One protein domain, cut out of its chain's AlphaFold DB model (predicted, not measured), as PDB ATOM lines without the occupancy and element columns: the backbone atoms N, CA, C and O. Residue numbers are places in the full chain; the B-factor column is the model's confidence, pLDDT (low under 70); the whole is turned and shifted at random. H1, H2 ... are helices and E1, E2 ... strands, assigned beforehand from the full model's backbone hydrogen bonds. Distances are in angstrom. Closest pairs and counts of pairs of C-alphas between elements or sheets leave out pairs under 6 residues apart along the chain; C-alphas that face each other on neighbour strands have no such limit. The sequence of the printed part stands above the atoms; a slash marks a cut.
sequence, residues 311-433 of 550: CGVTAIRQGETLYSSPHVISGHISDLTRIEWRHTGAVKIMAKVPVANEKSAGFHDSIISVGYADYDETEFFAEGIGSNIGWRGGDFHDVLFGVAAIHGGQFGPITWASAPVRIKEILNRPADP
ATOM      1  N   CYS A 311     -12.786  17.144  -7.179       97.81
ATOM      2  CA  CYS A 311     -12.311  17.428  -8.530       97.81
ATOM      3  C   CYS A 311     -12.378  18.947  -8.750       97.81
ATOM      4  O   CYS A 311     -13.426  19.555  -8.512       97.81
ATOM      5  N   GLY A 312     -11.280  19.554  -9.184       97.69
ATOM      6  CA  GLY A 312     -11.193  20.955  -9.578       97.69
ATOM      7  C   GLY A 312     -10.785  21.081 -11.032       97.69
ATOM      8  O   GLY A 312     -10.127  20.204 -11.586       97.69
ATOM      9  N   VAL A 313     -11.188  22.177 -11.660       97.69
ATOM     10  CA  VAL A 313     -10.885  22.431 -13.063       97.69
ATOM     11  C   VAL A 313     -10.652  23.921 -13.286       97.69
ATOM     12  O   VAL A 313     -11.332  24.761 -12.698       97.69
ATOM     13  N   THR A 314      -9.666  24.267 -14.109       96.38
ATOM     14  CA  THR A 314      -9.354  25.649 -14.493       96.38
ATOM     15  C   THR A 314      -8.916  25.693 -15.955       96.38
ATOM     16  O   THR A 314      -7.965  25.012 -16.341       96.38
ATOM     17  N   ALA A 315      -9.585  26.508 -16.778       94.44
ATOM     18  CA  ALA A 315      -9.075  26.839 -18.111       94.44
ATOM     19  C   ALA A 315      -7.809  27.689 -17.975       94.44
ATOM     20  O   ALA A 315      -7.851  28.777 -17.404       94.44
ATOM     21  N   ILE A 316      -6.703  27.197 -18.524       90.88
ATOM     22  CA  ILE A 316      -5.422  27.906 -18.581       90.88
ATOM     23  C   ILE A 316      -5.328  28.715 -19.876       90.88
ATOM     24  O   ILE A 316      -4.889  29.862 -19.864       90.88
ATOM     25  N   ARG A 317      -5.771  28.129 -20.994       90.06
ATOM     26  CA  ARG A 317      -5.732  28.744 -22.325       90.06
ATOM     27  C   ARG A 317      -6.995  28.385 -23.094       90.06
ATOM     28  O   ARG A 317      -7.417  27.232 -23.070       90.06
ATOM     29  N   GLN A 318      -7.590  29.357 -23.780       88.75
ATOM     30  CA  GLN A 318      -8.689  29.096 -24.709       88.75
ATOM     31  C   GLN A 318      -8.142  28.739 -26.081       88.75
ATOM     32  O   GLN A 318      -7.127  29.287 -26.508       88.75
ATOM     33  N   GLY A 319      -8.834  27.826 -26.756       80.44
ATOM     34  CA  GLY A 319      -8.512  27.494 -28.128       80.44
ATOM     35  C   GLY A 319      -8.817  28.668 -29.051       80.44
ATOM     36  O   GLY A 319      -9.862  29.312 -28.925       80.44
ATOM     37  N   GLU A 320      -7.918  28.947 -29.986       79.69
ATOM     38  CA  GLU A 320      -8.105  29.999 -30.978       79.69
ATOM     39  C   GLU A 320      -7.785  29.470 -32.375       79.69
ATOM     40  O   GLU A 320      -6.716  28.913 -32.634       79.69
ATOM     41  N   THR A 321      -8.746  29.634 -33.284       70.69
ATOM     42  CA  THR A 321      -8.541  29.401 -34.713       70.69
ATOM     43  C   THR A 321      -7.956  30.665 -35.323       70.69
ATOM     44  O   THR A 321      -8.638  31.690 -35.376       70.69
ATOM     45  N   LEU A 322      -6.712  30.592 -35.801       68.44
ATOM     46  CA  LEU A 322      -6.050  31.715 -36.457       68.44
ATOM     47  C   LEU A 322      -6.419  31.733 -37.945       68.44
ATOM     48  O   LEU A 322      -5.908  30.948 -38.753       68.44
ATOM     49  N   TYR A 323      -7.307  32.655 -38.315       64.75
ATOM     50  CA  TYR A 323      -7.629  32.950 -39.710       64.75
ATOM     51  C   TYR A 323      -6.646  33.992 -40.256       64.75
ATOM     52  O   TYR A 323      -6.664  35.141 -39.823       64.75
ATOM     53  N   SER A 324      -5.808  33.617 -41.227       52.41
ATOM     54  CA  SER A 324      -4.901  34.570 -41.898       52.41
ATOM     55  C   SER A 324      -5.523  35.236 -43.130       52.41
ATOM     56  O   SER A 324      -4.991  36.212 -43.654       52.41
ATOM     57  N   SER A 325      -6.647  34.715 -43.623       52.50
ATOM     58  CA  SER A 325      -7.389  35.220 -44.783       52.50
ATOM     59  C   SER A 325      -8.768  34.545 -44.815       52.50
ATOM     60  O   SER A 325      -8.917  33.512 -44.158       52.50
ATOM     61  N   PRO A 326      -9.773  35.032 -45.576       57.78
ATOM     62  CA  PRO A 326     -11.160  34.570 -45.463       57.78
ATOM     63  C   PRO A 326     -11.382  33.053 -45.601       57.78
ATOM     64  O   PRO A 326     -12.463  32.593 -45.260       57.78
ATOM     65  N   HIS A 327     -10.416  32.281 -46.117       57.78
ATOM     66  CA  HIS A 327     -10.543  30.837 -46.357       57.78
ATOM     67  C   HIS A 327      -9.254  30.031 -46.071       57.78
ATOM     68  O   HIS A 327      -9.144  28.897 -46.531       57.78
ATOM     69  N   VAL A 328      -8.270  30.578 -45.340       59.34
ATOM     70  CA  VAL A 328      -7.029  29.843 -45.013       59.34
ATOM     71  C   VAL A 328      -6.831  29.791 -43.503       59.34
ATOM     72  O   VAL A 328      -6.649  30.814 -42.840       59.34
ATOM     73  N   ILE A 329      -6.879  28.571 -42.974       58.91
ATOM     74  CA  ILE A 329      -6.510  28.255 -41.598       58.91
ATOM     75  C   ILE A 329      -4.981  28.309 -41.526       58.91
ATOM     76  O   ILE A 329      -4.309  27.532 -42.196       58.91
ATOM     77  N   SER A 330      -4.433  29.255 -40.761       54.84
ATOM     78  CA  SER A 330      -2.975  29.461 -40.653       54.84
ATOM     79  C   SER A 330      -2.324  28.784 -39.454       54.84
ATOM     80  O   SER A 330      -1.102  28.701 -39.389       54.84
ATOM     81  N   GLY A 331      -3.136  28.315 -38.512       60.66
ATOM     82  CA  GLY A 331      -2.685  27.672 -37.291       60.66
ATOM     83  C   GLY A 331      -3.830  27.543 -36.294       60.66
ATOM     84  O   GLY A 331      -4.859  28.222 -36.401       60.66
ATOM     85  N   HIS A 332      -3.644  26.659 -35.324       69.06
ATOM     86  CA  HIS A 332      -4.581  26.456 -34.230       69.06
ATOM     87  C   HIS A 332      -3.815  26.374 -32.924       69.06
ATOM     88  O   HIS A 332      -2.907  25.556 -32.781       69.06
ATOM     89  N   ILE A 333      -4.233  27.190 -31.964       70.75
ATOM     90  CA  ILE A 333      -3.837  27.024 -30.573       70.75
ATOM     91  C   ILE A 333      -4.937  26.200 -29.917       70.75
ATOM     92  O   ILE A 333      -6.093  26.622 -29.908       70.75
ATOM     93  N   SER A 334      -4.597  25.027 -29.389       80.81
ATOM     94  CA  SER A 334      -5.544  24.207 -28.631       80.81
ATOM     95  C   SER A 334      -5.872  24.846 -27.284       80.81
ATOM     96  O   SER A 334      -5.019  25.478 -26.648       80.81
ATOM     97  N   ASP A 335      -7.099  24.649 -26.810       88.25
ATOM     98  CA  ASP A 335      -7.442  24.935 -25.422       88.25
ATOM     99  C   ASP A 335      -6.587  24.081 -24.477       88.25
ATOM    100  O   ASP A 335      -6.236  22.954 -24.815       88.25
ATOM    101  N   LEU A 336      -6.242  24.625 -23.311       90.38
ATOM    102  CA  LEU A 336      -5.494  23.934 -22.265       90.38
ATOM    103  C   LEU A 336      -6.255  24.078 -20.952       90.38
ATOM    104  O   LEU A 336      -6.464  25.192 -20.464       90.38
ATOM    105  N   THR A 337      -6.640  22.953 -20.366       94.31
ATOM    106  CA  THR A 337      -7.415  22.892 -19.127       94.31
ATOM    107  C   THR A 337      -6.654  22.088 -18.082       94.31
ATOM    108  O   THR A 337      -6.298  20.936 -18.316       94.31
ATOM    109  N   ARG A 338      -6.415  22.684 -16.911       95.88
ATOM    110  CA  ARG A 338      -5.832  22.006 -15.749       95.88
ATOM    111  C   ARG A 338      -6.949  21.377 -14.924       95.88
ATOM    112  O   ARG A 338      -7.918  22.055 -14.584       95.88
ATOM    113  N   ILE A 339      -6.807  20.100 -14.606       97.44
ATOM    114  CA  ILE A 339      -7.735  19.318 -13.786       97.44
ATOM    115  C   ILE A 339      -6.973  18.840 -12.560       97.44
ATOM    116  O   ILE A 339      -5.877  18.318 -12.704       97.44
ATOM    117  N   GLU A 340      -7.540  19.003 -11.371       97.62
ATOM    118  CA  GLU A 340      -6.926  18.625 -10.094       97.62
ATOM    119  C   GLU A 340      -7.871  17.713  -9.303       97.62
ATOM    120  O   GLU A 340      -9.093  17.809  -9.438       97.62
ATOM    121  N   TRP A 341      -7.342  16.832  -8.451       97.94
ATOM    122  CA  TRP A 341      -8.173  15.938  -7.635       97.94
ATOM    123  C   TRP A 341      -7.592  15.650  -6.253       97.94
ATOM    124  O   TRP A 341      -6.439  15.935  -5.946       97.94
ATOM    125  N   ARG A 342      -8.430  15.058  -5.393       97.12
ATOM    126  CA  ARG A 342      -8.026  14.523  -4.084       97.12
ATOM    127  C   ARG A 342      -8.364  13.041  -3.987       97.12
ATOM    128  O   ARG A 342      -9.476  12.671  -3.594       97.12
ATOM    129  N   HIS A 343      -7.394  12.211  -4.355       94.69
ATOM    130  CA  HIS A 343      -7.443  10.754  -4.282       94.69
ATOM    131  C   HIS A 343      -6.007  10.205  -4.203       94.69
ATOM    132  O   HIS A 343      -5.106  10.819  -4.758       94.69
ATOM    133  N   THR A 344      -5.788   9.093  -3.498       90.75
ATOM    134  CA  THR A 344      -4.445   8.515  -3.267       90.75
ATOM    135  C   THR A 344      -4.072   7.388  -4.233       90.75
ATOM    136  O   THR A 344      -2.961   6.876  -4.179       90.75
ATOM    137  N   GLY A 345      -5.009   6.943  -5.065       89.19
ATOM    138  CA  GLY A 345      -4.772   5.969  -6.131       89.19
ATOM    139  C   GLY A 345      -4.887   6.605  -7.513       89.19
ATOM    140  O   GLY A 345      -5.417   7.709  -7.637       89.19
ATOM    141  N   ALA A 346      -4.462   5.865  -8.537       89.56
ATOM    142  CA  ALA A 346      -4.585   6.265  -9.935       89.56
ATOM    143  C   ALA A 346      -6.027   6.660 -10.300       89.56
ATOM    144  O   ALA A 346      -6.996   6.118  -9.753       89.56
ATOM    145  N   VAL A 347      -6.182   7.587 -11.244       94.88
ATOM    146  CA  VAL A 347      -7.485   8.100 -11.686       94.88
ATOM    147  C   VAL A 347      -7.611   8.118 -13.206       94.88
ATOM    148  O   VAL A 347      -6.647   8.279 -13.951       94.88
ATOM    149  N   LYS A 348      -8.845   7.966 -13.677       95.25
ATOM    150  CA  LYS A 348      -9.258   8.236 -15.048       95.25
ATOM    151  C   LYS A 348      -9.901   9.613 -15.095       95.25
ATOM    152  O   LYS A 348     -10.823   9.889 -14.326       95.25
ATOM    153  N   ILE A 349      -9.447  10.436 -16.027       97.19
ATOM    154  CA  ILE A 349      -9.959  11.780 -16.258       97.19
ATOM    155  C   ILE A 349     -11.001  11.718 -17.373       97.19
ATOM    156  O   ILE A 349     -10.776  11.129 -18.436       97.19
ATOM    157  N   MET A 350     -12.157  12.324 -17.127       97.62
ATOM    158  CA  MET A 350     -13.289  12.361 -18.043       97.62
ATOM    159  C   MET A 350     -13.752  13.796 -18.274       97.62
ATOM    160  O   MET A 350     -13.659  14.642 -17.385       97.62
ATOM    161  N   ALA A 351     -14.305  14.048 -19.454       97.50
ATOM    162  CA  ALA A 351     -15.019  15.278 -19.759       97.50
ATOM    163  C   ALA A 351     -16.397  14.934 -20.302       97.50
ATOM    164  O   ALA A 351     -16.552  14.034 -21.125       97.50
ATOM    165  N   LYS A 352     -17.402  15.662 -19.835       97.44
ATOM    166  CA  LYS A 352     -18.730  15.691 -20.415       97.44
ATOM    167  C   LYS A 352     -18.779  16.871 -21.381       97.44
ATOM    168  O   LYS A 352     -18.743  18.020 -20.943       97.44
ATOM    169  N   VAL A 353     -18.820  16.562 -22.673       95.75
ATOM    170  CA  VAL A 353     -18.793  17.529 -23.775       95.75
ATOM    171  C   VAL A 353     -20.130  17.522 -24.523       95.75
ATOM    172  O   VAL A 353     -20.705  16.446 -24.721       95.75
ATOM    173  N   PRO A 354     -20.639  18.683 -24.968       93.62
ATOM    174  CA  PRO A 354     -21.816  18.729 -25.820       93.62
ATOM    175  C   PRO A 354     -21.445  18.321 -27.247       93.62
ATOM    176  O   PRO A 354     -20.635  18.956 -27.924       93.62
ATOM    177  N   VAL A 355     -22.070  17.254 -27.728       90.88
ATOM    178  CA  VAL A 355     -21.897  16.752 -29.092       90.88
ATOM    179  C   VAL A 355     -23.142  17.091 -29.899       90.88
ATOM    180  O   VAL A 355     -24.276  16.840 -29.476       90.88
ATOM    181  N   ALA A 356     -22.937  17.690 -31.072       86.88
ATOM    182  CA  ALA A 356     -24.022  18.017 -31.983       86.88
ATOM    183  C   ALA A 356     -24.768  16.734 -32.377       86.88
ATOM    184  O   ALA A 356     -24.162  15.733 -32.756       86.88
ATOM    185  N   ASN A 357     -26.094  16.751 -32.279       86.25
ATOM    186  CA  ASN A 357     -26.904  15.653 -32.781       86.25
ATOM    187  C   ASN A 357     -26.964  15.745 -34.315       86.25
ATOM    188  O   ASN A 357     -27.394  16.762 -34.850       86.25
ATOM    189  N   GLU A 358     -26.565  14.694 -35.033       83.69
ATOM    190  CA  GLU A 358     -26.618  14.678 -36.505       83.69
ATOM    191  C   GLU A 358     -28.050  14.822 -37.048       83.69
ATOM    192  O   GLU A 358     -28.258  15.290 -38.164       83.69
ATOM    193  N   LYS A 359     -29.053  14.427 -36.257       87.88
ATOM    194  CA  LYS A 359     -30.465  14.400 -36.657       87.88
ATOM    195  C   LYS A 359     -31.268  15.598 -36.157       87.88
ATOM    196  O   LYS A 359     -32.430  15.731 -36.536       87.88
ATOM    197  N   SER A 360     -30.717  16.443 -35.285       86.38
ATOM    198  CA  SER A 360     -31.453  17.582 -34.730       86.38
ATOM    199  C   SER A 360     -30.570  18.806 -34.519       86.38
ATOM    200  O   SER A 360     -29.362  18.720 -34.330       86.38
ATOM    201  N   ALA A 361     -31.182  19.986 -34.460       83.38
ATOM    202  CA  ALA A 361     -30.479  21.206 -34.074       83.38
ATOM    203  C   ALA A 361     -30.073  21.230 -32.576       83.38
ATOM    204  O   ALA A 361     -29.618  22.264 -32.101       83.38
ATOM    205  N   GLY A 362     -30.201  20.132 -31.825       88.19
ATOM    206  CA  GLY A 362     -29.798  20.051 -30.419       88.19
ATOM    207  C   GLY A 362     -28.380  19.514 -30.202       88.19
ATOM    208  O   GLY A 362     -27.763  18.936 -31.099       88.19
ATOM    209  N   PHE A 363     -27.900  19.665 -28.968       88.88
ATOM    210  CA  PHE A 363     -26.723  18.977 -28.441       88.88
ATOM    211  C   PHE A 363     -27.160  17.844 -27.508       88.88
ATOM    212  O   PHE A 363     -28.244  17.893 -26.924       88.88
ATOM    213  N   HIS A 364     -26.316  16.829 -27.368       91.88
ATOM    214  CA  HIS A 364     -26.421  15.840 -26.300       91.88
ATOM    215  C   HIS A 364     -25.082  15.731 -25.575       91.88
ATOM    216  O   HIS A 364     -24.028  15.911 -26.183       91.88
ATOM    217  N   ASP A 365     -25.126  15.434 -24.280       94.56
ATOM    218  CA  ASP A 365     -23.920  15.221 -23.487       94.56
ATOM    219  C   ASP A 365     -23.267  13.890 -23.875       94.56
ATOM    220  O   ASP A 365     -23.902  12.835 -23.798       94.56
ATOM    221  N   SER A 366     -21.981  13.924 -24.215       94.62
ATOM    222  CA  SER A 366     -21.137  12.737 -24.349       94.62
ATOM    223  C   SER A 366     -20.047  12.756 -23.288       94.62
ATOM    224  O   SER A 366     -19.446  13.796 -23.029       94.62
ATOM    225  N   ILE A 367     -19.783  11.607 -22.664       95.88
ATOM    226  CA  ILE A 367     -18.672  11.453 -21.722       95.88
ATOM    227  C   ILE A 367     -17.497  10.842 -22.476       95.88
ATOM    228  O   ILE A 367     -17.563   9.694 -22.915       95.88
ATOM    229  N   ILE A 368     -16.412  11.599 -22.586       94.69
ATOM    230  CA  ILE A 368     -15.176  11.173 -23.239       94.69
ATOM    231  C   ILE A 368     -14.078  10.925 -22.205       94.69
ATOM    232  O   ILE A 368     -14.035  11.549 -21.143       94.69
ATOM    233  N   SER A 369     -13.176  10.000 -22.530       95.44
ATOM    234  CA  SER A 369     -11.944   9.796 -21.770       95.44
ATOM    235  C   SER A 369     -10.921  10.828 -22.214       95.44
ATOM    236  O   SER A 369     -10.576  10.867 -23.390       95.44
ATOM    237  N   VAL A 370     -10.422  11.618 -21.272       94.31
ATOM    238  CA  VAL A 370      -9.452  12.686 -21.545       94.31
ATOM    239  C   VAL A 370      -8.029  12.220 -21.255       94.31
ATOM    240  O   VAL A 370      -7.095  12.588 -21.957       94.31
ATOM    241  N   GLY A 371      -7.865  11.356 -20.255       92.31
ATOM    242  CA  GLY A 371      -6.563  10.820 -19.894       92.31
ATOM    243  C   GLY A 371      -6.611   9.931 -18.663       92.31
ATOM    244  O   GLY A 371      -7.681   9.601 -18.143       92.31
ATOM    245  N   TYR A 372      -5.423   9.551 -18.216       92.88
ATOM    246  CA  TYR A 372      -5.181   8.749 -17.026       92.88
ATOM    247  C   TYR A 372      -4.047   9.406 -16.248       92.88
ATOM    248  O   TYR A 372      -3.152   9.977 -16.868       92.88
ATOM    249  N   ALA A 373      -4.103   9.309 -14.926       88.50
ATOM    250  CA  ALA A 373      -3.043   9.762 -14.042       88.50
ATOM    251  C   ALA A 373      -2.747   8.689 -12.989       88.50
ATOM    252  O   ALA A 373      -3.662   7.974 -12.557       88.50
ATOM    253  N   ASP A 374      -1.476   8.532 -12.634       85.81
ATOM    254  CA  ASP A 374      -0.997   7.514 -11.694       85.81
ATOM    255  C   ASP A 374      -1.214   7.952 -10.226       85.81
ATOM    256  O   ASP A 374      -1.763   9.018  -9.948       85.81
ATOM    257  N   TYR A 375      -0.873   7.097  -9.257       82.81
ATOM    258  CA  TYR A 375      -1.157   7.331  -7.828       82.81
ATOM    259  C   TYR A 375      -0.375   8.492  -7.187       82.81
ATOM    260  O   TYR A 375      -0.742   8.943  -6.102       82.81
ATOM    261  N   ASP A 376       0.707   8.946  -7.814       82.00
ATOM    262  CA  ASP A 376       1.564  10.047  -7.364       82.00
ATOM    263  C   ASP A 376       1.238  11.387  -8.041       82.00
ATOM    264  O   ASP A 376       1.815  12.417  -7.691       82.00
ATOM    265  N   GLU A 377       0.271  11.400  -8.955       87.00
ATOM    266  CA  GLU A 377      -0.194  12.602  -9.631       87.00
ATOM    267  C   GLU A 377      -1.458  13.158  -8.958       87.00
ATOM    268  O   GLU A 377      -2.351  12.428  -8.520       87.00
ATOM    269  N   THR A 378      -1.554  14.485  -8.893       94.62
ATOM    270  CA  THR A 378      -2.736  15.196  -8.368       94.62
ATOM    271  C   THR A 378      -3.329  16.185  -9.365       94.62
ATOM    272  O   THR A 378      -4.304  16.869  -9.047       94.62
ATOM    273  N   GLU A 379      -2.729  16.287 -10.552       95.81
ATOM    274  CA  GLU A 379      -3.163  17.175 -11.620       95.81
ATOM    275  C   GLU A 379      -2.948  16.574 -13.015       95.81
ATOM    276  O   GLU A 379      -2.053  15.764 -13.235       95.81
ATOM    277  N   PHE A 380      -3.770  16.997 -13.973       92.69
ATOM    278  CA  PHE A 380      -3.722  16.584 -15.370       92.69
ATOM    279  C   PHE A 380      -4.003  17.787 -16.272       92.69
ATOM    280  O   PHE A 380      -4.903  18.583 -15.992       92.69
ATOM    281  N   PHE A 381      -3.264  17.912 -17.373       91.81
ATOM    282  CA  PHE A 381      -3.461  18.971 -18.361       91.81
ATOM    283  C   PHE A 381      -4.114  18.389 -19.609       91.81
ATOM    284  O   PHE A 381      -3.495  17.643 -20.364       91.81
ATOM    285  N   ALA A 382      -5.384  18.722 -19.798       91.69
ATOM    286  CA  ALA A 382      -6.164  18.349 -20.961       91.69
ATOM    287  C   ALA A 382      -6.002  19.400 -22.059       91.69
ATOM    288  O   ALA A 382      -6.306  20.571 -21.830       91.69
ATOM    289  N   GLU A 383      -5.551  18.981 -23.238       89.75
ATOM    290  CA  GLU A 383      -5.378  19.856 -24.395       89.75
ATOM    291  C   GLU A 383      -6.312  19.455 -25.544       89.75
ATOM    292  O   GLU A 383      -6.553  18.270 -25.782       89.75
ATOM    293  N   GLY A 384      -6.850  20.449 -26.254       88.38
ATOM    294  CA  GLY A 384      -7.642  20.241 -27.468       88.38
ATOM    295  C   GLY A 384      -9.045  19.685 -27.217       88.38
ATOM    296  O   GLY A 384      -9.608  19.009 -28.084       88.38
ATOM    297  N   ILE A 385      -9.644  19.956 -26.056       92.12
ATOM    298  CA  ILE A 385     -11.000  19.499 -25.732       92.12
ATOM    299  C   ILE A 385     -12.031  20.160 -26.646       92.12
ATOM    300  O   ILE A 385     -13.012  19.511 -27.009       92.12
ATOM    301  N   GLY A 386     -11.769  21.380 -27.119       88.88
ATOM    302  CA  GLY A 386     -12.618  22.097 -28.071       88.88
ATOM    303  C   GLY A 386     -12.846  21.351 -29.390       88.88
ATOM    304  O   GLY A 386     -13.892  21.524 -30.011       88.88
ATOM    305  N   SER A 387     -11.920  20.468 -29.786       86.50
ATOM    306  CA  SER A 387     -12.076  19.590 -30.956       86.50
ATOM    307  C   SER A 387     -13.083  18.458 -30.726       86.50
ATOM    308  O   SER A 387     -13.640  17.914 -31.667       86.50
ATOM    309  N   ASN A 388     -13.386  18.102 -29.479       87.12
ATOM    310  CA  ASN A 388     -14.379  17.069 -29.173       87.12
ATOM    311  C   ASN A 388     -15.812  17.624 -29.089       87.12
ATOM    312  O   ASN A 388     -16.760  16.856 -28.917       87.12
ATOM    313  N   ILE A 389     -15.976  18.943 -29.212       88.00
ATOM    314  CA  ILE A 389     -17.269  19.624 -29.222       88.00
ATOM    315  C   ILE A 389     -17.796  19.630 -30.661       88.00
ATOM    316  O   ILE A 389     -17.053  19.881 -31.610       88.00
ATOM    317  N   GLY A 390     -19.080  19.322 -30.854       81.62
ATOM    318  CA  GLY A 390     -19.665  19.327 -32.198       81.62
ATOM    319  C   GLY A 390     -19.695  20.740 -32.786       81.62
ATOM    320  O   GLY A 390     -20.441  21.571 -32.287       81.62
ATOM    321  N   TRP A 391     -18.926  20.994 -33.851       80.25
ATOM    322  CA  TRP A 391     -18.793  22.326 -34.459       80.25
ATOM    323  C   TRP A 391     -20.112  22.874 -35.028       80.25
ATOM    324  O   TRP A 391     -20.793  22.183 -35.792       80.25
ATOM    325  N   ARG A 392     -20.440  24.133 -34.705       77.62
ATOM    326  CA  ARG A 392     -21.609  24.885 -35.196       77.62
ATOM    327  C   ARG A 392     -21.415  26.391 -35.433       77.62
ATOM    328  O   ARG A 392     -22.376  27.047 -35.823       77.62
ATOM    329  N   GLY A 393     -20.222  26.948 -35.255       77.94
ATOM    330  CA  GLY A 393     -19.986  28.386 -35.436       77.94
ATOM    331  C   GLY A 393     -18.839  29.016 -34.639       77.94
ATOM    332  O   GLY A 393     -18.699  30.234 -34.671       77.94
ATOM    333  N   GLY A 394     -18.001  28.241 -33.947       76.81
ATOM    334  CA  GLY A 394     -16.949  28.747 -33.058       76.81
ATOM    335  C   GLY A 394     -17.449  29.223 -31.688       76.81
ATOM    336  O   GLY A 394     -16.770  30.032 -31.050       76.81
ATOM    337  N   ASP A 395     -18.622  28.755 -31.251       86.50
ATOM    338  CA  ASP A 395     -19.235  29.120 -29.972       86.50
ATOM    339  C   ASP A 395     -18.517  28.524 -28.745       86.50
ATOM    340  O   ASP A 395     -17.750  27.565 -28.818       86.50
ATOM    341  N   PHE A 396     -18.777  29.114 -27.575       91.31
ATOM    342  CA  PHE A 396     -18.290  28.620 -26.285       91.31
ATOM    343  C   PHE A 396     -19.324  27.735 -25.606       91.31
ATOM    344  O   PHE A 396     -20.448  28.183 -25.353       91.31
ATOM    345  N   HIS A 397     -18.891  26.559 -25.167       93.88
ATOM    346  CA  HIS A 397     -19.740  25.574 -24.509       93.88
ATOM    347  C   HIS A 397     -19.255  25.239 -23.106       93.88
ATOM    348  O   HIS A 397     -18.058  25.269 -22.826       93.88
ATOM    349  N   ASP A 398     -20.197  24.898 -22.233       96.06
ATOM    350  CA  ASP A 398     -19.907  24.447 -20.877       96.06
ATOM    351  C   ASP A 398     -19.464  22.978 -20.901       96.06
ATOM    352  O   ASP A 398     -20.241  22.084 -21.235       96.06
ATOM    353  N   VAL A 399     -18.206  22.726 -20.537       96.44
ATOM    354  CA  VAL A 399     -17.622  21.383 -20.437       96.44
ATOM    355  C   VAL A 399     -17.399  21.036 -18.970       96.44
ATOM    356  O   VAL A 399     -16.716  21.759 -18.242       96.44
ATOM    357  N   LEU A 400     -17.963  19.914 -18.523       97.75
ATOM    358  CA  LEU A 400     -17.840  19.459 -17.137       97.75
ATOM    359  C   LEU A 400     -16.784  18.357 -17.031       97.75
ATOM    360  O   LEU A 400     -16.906  17.319 -17.676       97.75
ATOM    361  N   PHE A 401     -15.767  18.554 -16.195       98.00
ATOM    362  CA  PHE A 401     -14.702  17.569 -15.986       98.00
ATOM    363  C   PHE A 401     -14.955  16.730 -14.741       98.00
ATOM    364  O   PHE A 401     -15.536  17.202 -13.764       98.00
ATOM    365  N   GLY A 402     -14.519  15.476 -14.772       97.94
ATOM    366  CA  GLY A 402     -14.650  14.557 -13.654       97.94
ATOM    367  C   GLY A 402     -13.484  13.586 -13.566       97.94
ATOM    368  O   GLY A 402     -12.817  13.301 -14.559       97.94
ATOM    369  N   VAL A 403     -13.259  13.061 -12.366       97.44
ATOM    370  CA  VAL A 403     -12.255  12.025 -12.105       97.44
ATOM    371  C   VAL A 403     -12.907  10.790 -11.502       97.44
ATOM    372  O   VAL A 403     -13.776  10.893 -10.636       97.44
ATOM    373  N   ALA A 404     -12.487   9.613 -11.950       96.12
ATOM    374  CA  ALA A 404     -12.893   8.331 -11.389       96.12
ATOM    375  C   ALA A 404     -11.650   7.564 -10.953       96.12
ATOM    376  O   ALA A 404     -10.727   7.383 -11.743       96.12
ATOM    377  N   ALA A 405     -11.621   7.097  -9.710       94.00
ATOM    378  CA  ALA A 405     -10.513   6.287  -9.230       94.00
ATOM    379  C   ALA A 405     -10.424   4.957 -10.000       94.00
ATOM    380  O   ALA A 405     -11.444   4.382 -10.389       94.00
ATOM    381  N   ILE A 406      -9.205   4.475 -10.228       88.75
ATOM    382  CA  ILE A 406      -8.918   3.217 -10.914       88.75
ATOM    383  C   ILE A 406      -8.460   2.211  -9.872       88.75
ATOM    384  O   ILE A 406      -7.515   2.454  -9.127       88.75
ATOM    385  N   HIS A 407      -9.099   1.050  -9.853       78.94
ATOM    386  CA  HIS A 407      -8.639  -0.077  -9.055       78.94
ATOM    387  C   HIS A 407      -8.914  -1.364  -9.831       78.94
ATOM    388  O   HIS A 407     -10.024  -1.572 -10.310       78.94
ATOM    389  N   GLY A 408      -7.892  -2.206 -10.018       66.00
ATOM    390  CA  GLY A 408      -8.050  -3.497 -10.707       66.00
ATOM    391  C   GLY A 408      -8.583  -3.397 -12.145       66.00
ATOM    392  O   GLY A 408      -9.271  -4.299 -12.606       66.00
ATOM    393  N   GLY A 409      -8.330  -2.284 -12.847       70.56
ATOM    394  CA  GLY A 409      -8.859  -2.039 -14.196       70.56
ATOM    395  C   GLY A 409     -10.337  -1.627 -14.250       70.56
ATOM    396  O   GLY A 409     -10.850  -1.376 -15.339       70.56
ATOM    397  N   GLN A 410     -11.014  -1.516 -13.105       76.31
ATOM    398  CA  GLN A 410     -12.357  -0.950 -12.996       76.31
ATOM    399  C   GLN A 410     -12.309   0.522 -12.576       76.31
ATOM    400  O   GLN A 410     -11.352   0.981 -11.946       76.31
ATOM    401  N   PHE A 411     -13.364   1.260 -12.929       86.75
ATOM    402  CA  PHE A 411     -13.524   2.673 -12.596       86.75
ATOM    403  C   PHE A 411     -14.537   2.831 -11.462       86.75
ATOM    404  O   PHE A 411     -15.653   2.315 -11.545       86.75
ATOM    405  N   GLY A 412     -14.145   3.543 -10.408       89.19
ATOM    406  CA  GLY A 412     -15.049   3.965  -9.345       89.19
ATOM    407  C   GLY A 412     -16.045   5.039  -9.814       89.19
ATOM    408  O   GLY A 412     -16.027   5.457 -10.975       89.19
ATOM    409  N   PRO A 413     -16.923   5.519  -8.916       93.50
ATOM    410  CA  PRO A 413     -17.819   6.634  -9.209       93.50
ATOM    411  C   PRO A 413     -17.053   7.899  -9.625       93.50
ATOM    412  O   PRO A 413     -15.981   8.190  -9.091       93.50
ATOM    413  N   ILE A 414     -17.626   8.662 -10.560       96.12
ATOM    414  CA  ILE A 414     -17.036   9.915 -11.047       96.12
ATOM    415  C   ILE A 414     -17.326  11.036 -10.049       96.12
ATOM    416  O   ILE A 414     -18.483  11.314  -9.725       96.12
ATOM    417  N   THR A 415     -16.281  11.732  -9.625       97.75
ATOM    418  CA  THR A 415     -16.391  13.019  -8.941       97.75
ATOM    419  C   THR A 415     -16.251  14.124  -9.963       97.75
ATOM    420  O   THR A 415     -15.168  14.356 -10.497       97.75
ATOM    421  N   TRP A 416     -17.369  14.779 -10.257       98.19
ATOM    422  CA  TRP A 416     -17.412  15.928 -11.153       98.19
ATOM    423  C   TRP A 416     -16.912  17.186 -10.447       98.19
ATOM    424  O   TRP A 416     -17.111  17.355  -9.242       98.19
ATOM    425  N   ALA A 417     -16.277  18.075 -11.205       97.50
ATOM    426  CA  ALA A 417     -15.982  19.420 -10.747       97.50
ATOM    427  C   ALA A 417     -17.279  20.166 -10.405       97.50
ATOM    428  O   ALA A 417     -18.334  19.914 -10.989       97.50
ATOM    429  N   SER A 418     -17.214  21.100  -9.456       96.31
ATOM    430  CA  SER A 418     -18.398  21.837  -8.990       96.31
ATOM    431  C   SER A 418     -18.963  22.820 -10.018       96.31
ATOM    432  O   SER A 418     -20.113  23.232  -9.894       96.31
ATOM    433  N   ALA A 419     -18.160  23.221 -11.005       96.50
ATOM    434  CA  ALA A 419     -18.556  24.124 -12.076       96.50
ATOM    435  C   ALA A 419     -17.964  23.654 -13.415       96.50
ATOM    436  O   ALA A 419     -16.851  23.116 -13.427       96.50
ATOM    437  N   PRO A 420     -18.684  23.845 -14.534       97.56
ATOM    438  CA  PRO A 420     -18.130  23.611 -15.858       97.56
ATOM    439  C   PRO A 420     -17.110  24.694 -16.232       97.56
ATOM    440  O   PRO A 420     -17.083  25.787 -15.662       97.56
ATOM    441  N   VAL A 421     -16.295  24.395 -17.238       96.31
ATOM    442  CA  VAL A 421     -15.391  25.346 -17.887       96.31
ATOM    443  C   VAL A 421     -15.944  25.692 -19.257       96.31
ATOM    444  O   VAL A 421     -16.307  24.799 -20.020       96.31
ATOM    445  N   ARG A 422     -15.969  26.985 -19.593       95.88
ATOM    446  CA  ARG A 422     -16.313  27.424 -20.948       95.88
ATOM    447  C   ARG A 422     -15.154  27.122 -21.885       95.88
ATOM    448  O   ARG A 422     -14.082  27.696 -21.713       95.88
ATOM    449  N   ILE A 423     -15.370  26.253 -22.862       93.44
ATOM    450  CA  ILE A 423     -14.386  25.893 -23.885       93.44
ATOM    451  C   ILE A 423     -14.945  26.295 -25.245       93.44
ATOM    452  O   ILE A 423     -16.092  25.983 -25.574       93.44
ATOM    453  N   LYS A 424     -14.144  27.023 -26.023       89.94
ATOM    454  CA  LYS A 424     -14.484  27.378 -27.402       89.94
ATOM    455  C   LYS A 424     -14.421  26.130 -28.281       89.94
ATOM    456  O   LYS A 424     -13.414  25.425 -28.271       89.94
ATOM    457  N   GLU A 425     -15.478  25.852 -29.035       86.19
ATOM    458  CA  GLU A 425     -15.429  24.785 -30.032       86.19
ATOM    459  C   GLU A 425     -14.413  25.134 -31.124       86.19
ATOM    460  O   GLU A 425     -14.265  26.291 -31.538       86.19
ATOM    461  N   ILE A 426     -13.721  24.114 -31.614       79.81
ATOM    462  CA  ILE A 426     -12.746  24.253 -32.689       79.81
ATOM    463  C   ILE A 426     -13.247  23.400 -33.850       79.81
ATOM    464  O   ILE A 426     -13.687  22.269 -33.649       79.81
ATOM    465  N   LEU A 427     -13.225  23.959 -35.065       77.00
ATOM    466  CA  LEU A 427     -13.633  23.241 -36.272       77.00
ATOM    467  C   LEU A 427     -12.830  21.944 -36.376       77.00
ATOM    468  O   LEU A 427     -11.603  21.957 -36.471       77.00
ATOM    469  N   ASN A 428     -13.550  20.829 -36.301       57.47
ATOM    470  CA  ASN A 428     -12.931  19.539 -36.093       57.47
ATOM    471  C   ASN A 428     -12.248  19.054 -37.382       57.47
ATOM    472  O   ASN A 428     -12.902  18.914 -38.417       57.47
ATOM    473  N   ARG A 429     -10.941  18.778 -37.261       54.50
ATOM    474  CA  ARG A 429      -9.936  18.429 -38.288       54.50
ATOM    475  C   ARG A 429      -9.490  19.551 -39.241       54.50
ATOM    476  O   ARG A 429      -9.842  19.529 -40.422       54.50
ATOM    477  N   PRO A 430      -8.550  20.415 -38.824       49.94
ATOM    478  CA  PRO A 430      -7.416  20.687 -39.705       49.94
ATOM    479  C   PRO A 430      -6.766  19.351 -40.121       49.94
ATOM    480  O   PRO A 430      -6.719  18.400 -39.337       49.94
ATOM    481  N   ALA A 431      -6.288  19.250 -41.363       55.59
ATOM    482  CA  ALA A 431      -5.449  18.126 -41.794       55.59
ATOM    483  C   ALA A 431      -4.152  18.031 -40.964       55.59
ATOM    484  O   ALA A 431      -3.524  16.974 -40.917       55.59
ATOM    485  N   ASP A 432      -3.810  19.124 -40.283       54.62
ATOM    486  CA  ASP A 432      -2.595  19.285 -39.513       54.62
ATOM    487  C   ASP A 432      -2.886  19.173 -38.008       54.62
ATOM    488  O   ASP A 432      -3.852  19.765 -37.516       54.62
ATOM    489  N   PRO A 433      -2.087  18.399 -37.256       56.88
ATOM    490  CA  PRO A 433      -2.207  18.318 -35.806       56.88
ATOM    491  C   PRO A 433      -2.055  19.710 -35.163       56.88
ATOM    492  O   PRO A 433      -1.381  20.577 -35.725       56.88
TER     493      PRO A 433
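This is residues 311 to 433 of the 550 residues of an uncharacterized protein of Candidatus Competibacteraceae bacterium (UniProt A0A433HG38). The model is a sandwich, two sheets face to face with their strands crossed: the branched, strongly twisted sheet E5 E6 E8 E9 E10 and the smaller sheet E1 E4 E7. At one end the hairpin of E2 and E3 carries the line of E1 and E4 on beyond the sandwich, and the short helix H1 is over the larger sheet. The printed part has 123 residues, with ten named strands and one named helix in the order E1 to E7, H1, E8 to E10; the class is mostly strand, and the neighbour strands are antiparallel. The whole is compact, with a radius of gyration of the C-alphas of 15.6 A, yet elongated in outline, spanning 50 by 31 by 25 A.

E1, residues 311 to 317, begins at C-alpha 311 (-12.311, 17.428, -8.530) and spans 19.0 A. E2 is residues 320 to 325, E3 residues 328 to 333 and E4 residues 336 to 341. E5, residues 347 to 356, spans 28.0 A, and E6, residues 363 to 373, spans 29.2 A. E7 is residues 379 to 383 and H1 residues 385 to 388. E8, residues 396 to 407, is the longest strand at 34.8 A, from C-alpha 396 (-18.290, 28.620, -26.285). E9 is residues 410 to 416; E10, residues 421 to 424, ends at C-alpha 424 (-14.484, 27.378, -27.402).

E5 is on one side of E8, with N 350 and O 402 2.8 A apart; E9 and E10 are on the other side, with N 412 and O 405 2.8 A apart and N 397 and O 423 2.9 A apart. E6 forms a hairpin with E5, N 353 and O 366 being 2.9 A apart. The other sheet runs E1, E4, E7, with N 314 and O 338 2.9 A apart and N 339 and O 380 2.8 A apart. The parts of the two sheets that face each other are 8.8 A centre to centre, their strands at 48 degrees. Between the sheets, the closest C-alphas of E1 and E10 are those of Ala 315 and Val 421, 6.5 A apart. E1 runs on into E2 at 20 degrees, and E3 into E4 at 24 degrees; in the E2 and E3 hairpin, N 322 and O 331 are 3.1 A apart. H1 is on the larger sheet at a height of 6.6 A, only just over E8, with 3 of its C-alphas falling on that strand. H1 is too short for an O i to N i+4 pair; its one O i to N i+3 pair is within hydrogen-bond range.

The C-alphas of Pro 326 and Gly 408, the two farthest apart, are 51.6 A apart. The printed part has no cut, and no link is long. Mean pLDDT of the printed part is 85.7; residues 322 to 332, 408 and 428 to 433 are under 70.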